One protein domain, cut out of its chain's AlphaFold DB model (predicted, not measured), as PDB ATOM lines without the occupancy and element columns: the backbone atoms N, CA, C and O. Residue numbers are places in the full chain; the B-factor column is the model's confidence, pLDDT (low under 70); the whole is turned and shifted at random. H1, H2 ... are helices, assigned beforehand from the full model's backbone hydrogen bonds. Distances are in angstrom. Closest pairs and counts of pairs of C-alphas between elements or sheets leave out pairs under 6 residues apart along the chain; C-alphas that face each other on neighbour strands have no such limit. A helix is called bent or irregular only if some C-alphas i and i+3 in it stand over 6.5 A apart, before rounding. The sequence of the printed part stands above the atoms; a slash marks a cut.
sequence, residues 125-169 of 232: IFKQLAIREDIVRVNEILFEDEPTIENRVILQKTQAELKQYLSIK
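Overview. This is residues 125 to 169 of the 232 residues of the protein "uncharacterized protein LOC107803644" of Nicotiana tabacum (UniProt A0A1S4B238). Two straight helices of equal length, H1 and H2, lie side by side as a long helical hairpin, with a tight turn at one end and the first and last printed residues near each other at the other end. The two helices cross slightly, and together they make a rod that spans 31 by 14 by 9 A. The printed part has 45 residues, 42 of them in the two named helices, H1 and then H2, with no named strand; the class is all helix. It is only just compact, close to loose, with a radius of gyration of the C-alphas of 10.9 A.

Along the chain. H1 and H2 are the longest helices, with 21 residues each. H1 holds residues 125 to 145, from C-alpha 125 at (-17.205, -6.219, 25.745) to C-alpha 145 at (-10.894, -27.648, 46.247), a length of 30.3 A. H2 holds residues 149 to 169, from C-alpha 149 at (-3.311, -18.046, 50.098) to C-alpha 169 at (-20.842, -2.739, 30.328), a length of 30.5 A. Neither helix is bent or irregular.

Arrangement. H1 and H2 touch, with 26 pairs of C-alphas within 8 A. Their closest C-alphas are those of Asn 139 and Leu 155, 5.4 A apart. Their centres are 8.9 A apart. They run opposite ways at a shallow tilt of 22 degrees and form a helical hairpin. In both H1 and H2, every O i to N i+4 pair is within hydrogen-bond range.

Size, cuts and confidence. The two C-alphas farthest apart are those of Glu 146 and Lys 169, at 31.9 A, while the first and last printed C-alphas, of Ile 125 and Lys 169, are 6.8 A apart. The link from H1 to H2 is tight, with 3 residues, and residues 145 to 150 stand free. The printed part has no cut. The mean pLDDT of the printed part is 92.8, and no printed residue is under 70.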
ATOM      1  N   ILE A 125     -16.962  -6.339  24.298       84.62
ATOM      2  CA  ILE A 125     -17.205  -6.219  25.745       84.62
ATOM      3  C   ILE A 125     -18.039  -7.400  26.271       84.62
ATOM      4  O   ILE A 125     -17.823  -7.844  27.397       84.62
ATOM      5  N   PHE A 126     -18.968  -7.940  25.474       85.19
ATOM      6  CA  PHE A 126     -19.824  -9.051  25.893       85.19
ATOM      7  C   PHE A 126     -19.065 -10.375  25.905       85.19
ATOM      8  O   PHE A 126     -19.177 -11.120  26.877       85.19
ATOM      9  N   LYS A 127     -18.241 -10.642  24.885       87.38
ATOM     10  CA  LYS A 127     -17.348 -11.815  24.890       87.38
ATOM     11  C   LYS A 127     -16.323 -11.732  26.017       87.38
ATOM     12  O   LYS A 127     -16.103 -12.711  26.719       87.38
ATOM     13  N   GLN A 128     -15.727 -10.560  26.217       88.75
ATOM     14  CA  GLN A 128     -14.751 -10.321  27.282       88.75
ATOM     15  C   GLN A 128     -15.352 -10.506  28.684       88.75
ATOM     16  O   GLN A 128     -14.642 -10.934  29.595       88.75
ATOM     17  N   LEU A 129     -16.642 -10.196  28.856       89.81
ATOM     18  CA  LEU A 129     -17.366 -10.455  30.096       89.81
ATOM     19  C   LEU A 129     -17.588 -11.956  30.312       89.81
ATOM     20  O   LEU A 129     -17.238 -12.447  31.377       89.81
ATOM     21  N   ALA A 130     -18.085 -12.676  29.301       90.81
ATOM     22  CA  ALA A 130     -18.320 -14.120  29.393       90.81
ATOM     23  C   ALA A 130     -17.033 -14.887  29.748       90.81
ATOM     24  O   ALA A 130     -17.025 -15.693  30.671       90.81
ATOM     25  N   ILE A 131     -15.915 -14.548  29.093       92.19
ATOM     26  CA  ILE A 131     -14.600 -15.133  29.398       92.19
ATOM     27  C   ILE A 131     -14.220 -14.901  30.866       92.19
ATOM     28  O   ILE A 131     -13.730 -15.808  31.530       92.19
ATOM     29  N   ARG A 132     -14.441 -13.693  31.398       93.19
ATOM     30  CA  ARG A 132     -14.106 -13.373  32.794       93.19
ATOM     31  C   ARG A 132     -15.025 -14.055  33.794       93.19
ATOM     32  O   ARG A 132     -14.545 -14.464  34.844       93.19
ATOM     33  N   GLU A 133     -16.310 -14.190  33.480       94.38
ATOM     34  CA  GLU A 133     -17.255 -14.965  34.293       94.38
ATOM     35  C   GLU A 133     -16.820 -16.434  34.382       94.38
ATOM     36  O   GLU A 133     -16.847 -17.013  35.466       94.38
ATOM     37  N   ASP A 134     -16.354 -17.021  33.276       95.25
ATOM     38  CA  ASP A 134     -15.824 -18.388  33.265       95.25
ATOM     39  C   ASP A 134     -14.497 -18.500  34.036       95.25
ATOM     40  O   ASP A 134     -14.326 -19.432  34.819       95.25
ATOM     41  N   ILE A 135     -13.579 -17.533  33.892       94.75
ATOM     42  CA  ILE A 135     -12.325 -17.492  34.668       94.75
ATOM     43  C   ILE A 135     -12.615 -17.415  36.169       94.75
ATOM     44  O   ILE A 135     -12.005 -18.155  36.940       94.75
ATOM     45  N   VAL A 136     -13.526 -16.537  36.601       96.06
ATOM     46  CA  VAL A 136     -13.902 -16.431  38.019       96.06
ATOM     47  C   VAL A 136     -14.479 -17.754  38.506       96.06
ATOM     48  O   VAL A 136     -14.013 -18.257  39.520       96.06
ATOM     49  N   ARG A 137     -15.383 -18.376  37.741       95.88
ATOM     50  CA  ARG A 137     -15.979 -19.674  38.094       95.88
ATOM     51  C   ARG A 137     -14.937 -20.774  38.279       95.88
ATOM     52  O   ARG A 137     -15.016 -21.538  39.232       95.88
ATOM     53  N   VAL A 138     -13.951 -20.856  37.384       95.88
ATOM     54  CA  VAL A 138     -12.853 -21.827  37.511       95.88
ATOM     55  C   VAL A 138     -12.029 -21.555  38.771       95.88
ATOM     56  O   VAL A 138     -11.705 -22.491  39.492       95.88
ATOM     57  N   ASN A 139     -11.719 -20.292  39.073       93.88
ATOM     58  CA  ASN A 139     -10.949 -19.945  40.271       93.88
ATOM     59  C   ASN A 139     -11.741 -20.128  41.574       93.88
ATOM     60  O   ASN A 139     -11.135 -20.413  42.602       93.88
ATOM     61  N   GLU A 140     -13.069 -19.994  41.545       95.62
ATOM     62  CA  GLU A 140     -13.940 -20.346  42.672       95.62
ATOM     63  C   GLU A 140     -13.844 -21.846  42.964       95.62
ATOM     64  O   GLU A 140     -13.525 -22.214  44.090       95.62
ATOM     65  N   ILE A 141     -13.979 -22.697  41.937       95.81
ATOM     66  CA  ILE A 141     -13.840 -24.158  42.068       95.81
ATOM     67  C   ILE A 141     -12.448 -24.543  42.590       95.81
ATOM     68  O   ILE A 141     -12.336 -25.365  43.493       95.81
ATOM     69  N   LEU A 142     -11.379 -23.939  42.057       94.38
ATOM     70  CA  LEU A 142     -10.008 -24.214  42.513       94.38
ATOM     71  C   LEU A 142      -9.784 -23.804  43.973       94.38
ATOM     72  O   LEU A 142      -9.063 -24.481  44.697       94.38
ATOM     73  N   PHE A 143     -10.387 -22.700  44.414       93.88
ATOM     74  CA  PHE A 143     -10.285 -22.258  45.802       93.88
ATOM     75  C   PHE A 143     -11.121 -23.123  46.760       93.88
ATOM     76  O   PHE A 143     -10.714 -23.324  47.902       93.88
ATOM     77  N   GLU A 144     -12.272 -23.630  46.309       93.44
ATOM     78  CA  GLU A 144     -13.094 -24.591  47.056       93.44
ATOM     79  C   GLU A 144     -12.383 -25.937  47.241       93.44
ATOM     80  O   GLU A 144     -12.455 -26.512  48.328       93.44
ATOM     81  N   ASP A 145     -11.684 -26.413  46.206       96.38
ATOM     82  CA  ASP A 145     -10.894 -27.648  46.247       96.38
ATOM     83  C   ASP A 145      -9.619 -27.478  47.093       96.38
ATOM     84  O   ASP A 145      -9.316 -28.307  47.952       96.38
ATOM     85  N   GLU A 146      -8.905 -26.360  46.914       94.56
ATOM     86  CA  GLU A 146      -7.648 -26.077  47.606       94.56
ATOM     87  C   GLU A 146      -7.577 -24.615  48.119       94.56
ATOM     88  O   GLU A 146      -7.138 -23.703  47.404       94.56
ATOM     89  N   PRO A 147      -7.956 -24.349  49.386       94.88
ATOM     90  CA  PRO A 147      -8.082 -22.992  49.927       94.88
ATOM     91  C   PRO A 147      -6.737 -22.387  50.377       94.88
ATOM     92  O   PRO A 147      -6.557 -21.984  51.530       94.88
ATOM     93  N   THR A 148      -5.769 -22.300  49.466       96.50
ATOM     94  CA  THR A 148      -4.456 -21.686  49.715       96.50
ATOM     95  C   THR A 148      -4.507 -20.157  49.637       96.50
ATOM     96  O   THR A 148      -5.407 -19.550  49.047       96.50
ATOM     97  N   ILE A 149      -3.496 -19.502  50.221       94.94
ATOM     98  CA  ILE A 149      -3.311 -18.046  50.098       94.94
ATOM     99  C   ILE A 149      -3.140 -17.656  48.624       94.94
ATOM    100  O   ILE A 149      -3.697 -16.649  48.188       94.94
ATOM    101  N   GLU A 150      -2.414 -18.464  47.854       95.19
ATOM    102  CA  GLU A 150      -2.166 -18.245  46.428       95.19
ATOM    103  C   GLU A 150      -3.472 -18.284  45.625       95.19
ATOM    104  O   GLU A 150      -3.791 -17.308  44.938       95.19
ATOM    105  N   ASN A 151      -4.294 -19.326  45.800       91.12
ATOM    106  CA  ASN A 151      -5.593 -19.439  45.130       91.12
ATOM    107  C   ASN A 151      -6.545 -18.303  45.529       91.12
ATOM    108  O   ASN A 151      -7.223 -17.728  44.674       91.12
ATOM    109  N   ARG A 152      -6.535 -17.884  46.802       94.19
ATOM    110  CA  ARG A 152      -7.316 -16.724  47.264       94.19
ATOM    111  C   ARG A 152      -6.916 -15.432  46.549       94.19
ATOM    112  O   ARG A 152      -7.788 -14.649  46.170       94.19
ATOM    113  N   VAL A 153      -5.615 -15.185  46.381       96.19
ATOM    114  CA  VAL A 153      -5.104 -13.985  45.696       96.19
ATOM    115  C   VAL A 153      -5.511 -13.990  44.220       96.19
ATOM    116  O   VAL A 153      -5.951 -12.959  43.704       96.19
ATOM    117  N   ILE A 154      -5.428 -15.143  43.548       95.50
ATOM    118  CA  ILE A 154      -5.842 -15.284  42.145       95.50
ATOM    119  C   ILE A 154      -7.355 -15.059  41.999       95.50
ATOM    120  O   ILE A 154      -7.783 -14.294  41.128       95.50
ATOM    121  N   LEU A 155      -8.170 -15.647  42.879       94.81
ATOM    122  CA  LEU A 155      -9.619 -15.445  42.880       94.81
ATOM    123  C   LEU A 155      -9.985 -13.965  43.078       94.81
ATOM    124  O   LEU A 155     -10.758 -13.404  42.304       94.81
ATOM    125  N   GLN A 156      -9.376 -13.287  44.054       95.12
ATOM    126  CA  GLN A 156      -9.621 -11.858  44.278       95.12
ATOM    127  C   GLN A 156      -9.236 -11.002  43.068       95.12
ATOM    128  O   GLN A 156      -9.967 -10.078  42.702       95.12
ATOM    129  N   LYS A 157      -8.105 -11.315  42.423       96.25
ATOM    130  CA  LYS A 157      -7.656 -10.618  41.216       96.25
ATOM    131  C   LYS A 157      -8.664 -10.774  40.076       96.25
ATOM    132  O   LYS A 157      -9.079  -9.779  39.484       96.25
ATOM    133  N   THR A 158      -9.093 -12.000  39.794       94.56
ATOM    134  CA  THR A 158     -10.036 -12.282  38.698       94.56
ATOM    135  C   THR A 158     -11.422 -11.687  38.963       94.56
ATOM    136  O   THR A 158     -12.020 -11.099  38.059       94.56
ATOM    137  N   GLN A 159     -11.901 -11.711  40.211       94.88
ATOM    138  CA  GLN A 159     -13.135 -11.026  40.617       94.88
ATOM    139  C   GLN A 159     -13.041  -9.501  40.443       94.88
ATOM    140  O   GLN A 159     -13.995  -8.866  39.980       94.88
ATOM    141  N   ALA A 160     -11.898  -8.894  40.777       94.69
ATOM    142  CA  ALA A 160     -11.675  -7.466  40.563       94.69
ATOM    143  C   ALA A 160     -11.699  -7.103  39.068       94.69
ATOM    144  O   ALA A 160     -12.340  -6.120  38.685       94.69
ATOM    145  N   GLU A 161     -11.070  -7.916  38.215       93.06
ATOM    146  CA  GLU A 161     -11.108  -7.745  36.758       93.06
ATOM    147  C   GLU A 161     -12.535  -7.878  36.199       93.06
ATOM    148  O   GLU A 161     -12.965  -7.045  35.394       93.06
ATOM    149  N   LEU A 162     -13.313  -8.866  36.658       93.31
ATOM    150  CA  LEU A 162     -14.722  -9.010  36.277       93.31
ATOM    151  C   LEU A 162     -15.539  -7.769  36.672       93.31
ATOM    152  O   LEU A 162     -16.307  -7.241  35.863       93.31
ATOM    153  N   LYS A 163     -15.332  -7.242  37.884       91.38
ATOM    154  CA  LYS A 163     -16.012  -6.031  38.370       91.38
ATOM    155  C   LYS A 163     -15.715  -4.804  37.502       91.38
ATOM    156  O   LYS A 163     -16.623  -4.013  37.234       91.38
ATOM    157  N   GLN A 164     -14.478  -4.647  37.028       89.94
ATOM    158  CA  GLN A 164     -14.128  -3.575  36.091       89.94
ATOM    159  C   GLN A 164     -14.908  -3.700  34.774       89.94
ATOM    160  O   GLN A 164     -15.490  -2.718  34.310       89.94
ATOM    161  N   TYR A 165     -14.998  -4.905  34.205       88.94
ATOM    162  CA  TYR A 165     -15.740  -5.139  32.959       88.94
ATOM    163  C   TYR A 165     -17.253  -4.958  33.110       88.94
ATOM    164  O   TYR A 165     -17.899  -4.415  32.209       88.94
ATOM    165  N   LEU A 166     -17.822  -5.321  34.261       87.31
ATOM    166  CA  LEU A 166     -19.218  -5.008  34.579       87.31
ATOM    167  C   LEU A 166     -19.469  -3.493  34.585       87.31
ATOM    168  O   LEU A 166     -20.456  -3.041  34.004       87.31
ATOM    169  N   SER A 167     -18.550  -2.700  35.149       87.12
ATOM    170  CA  SER A 167     -18.643  -1.233  35.119       87.12
ATOM    171  C   SER A 167     -18.569  -0.668  33.694       87.12
ATOM    172  O   SER A 167     -19.311   0.254  33.351       87.12
ATOM    173  N   ILE A 168     -17.721  -1.236  32.829       86.25
ATOM    174  CA  ILE A 168     -17.648  -0.846  31.410       86.25
ATOM    175  C   ILE A 168     -18.976  -1.147  30.699       86.25
ATOM    176  O   ILE A 168     -19.516  -0.278  30.010       86.25
ATOM    177  N   LYS A 169     -19.542  -2.345  30.898       86.94
ATOM    178  CA  LYS A 169     -20.842  -2.739  30.328       86.94
ATOM    179  C   LYS A 169     -21.969  -1.811  30.783       86.94
ATOM    180  O   LYS A 169     -22.825  -1.448  29.977       86.94
TER     181      LYS A 169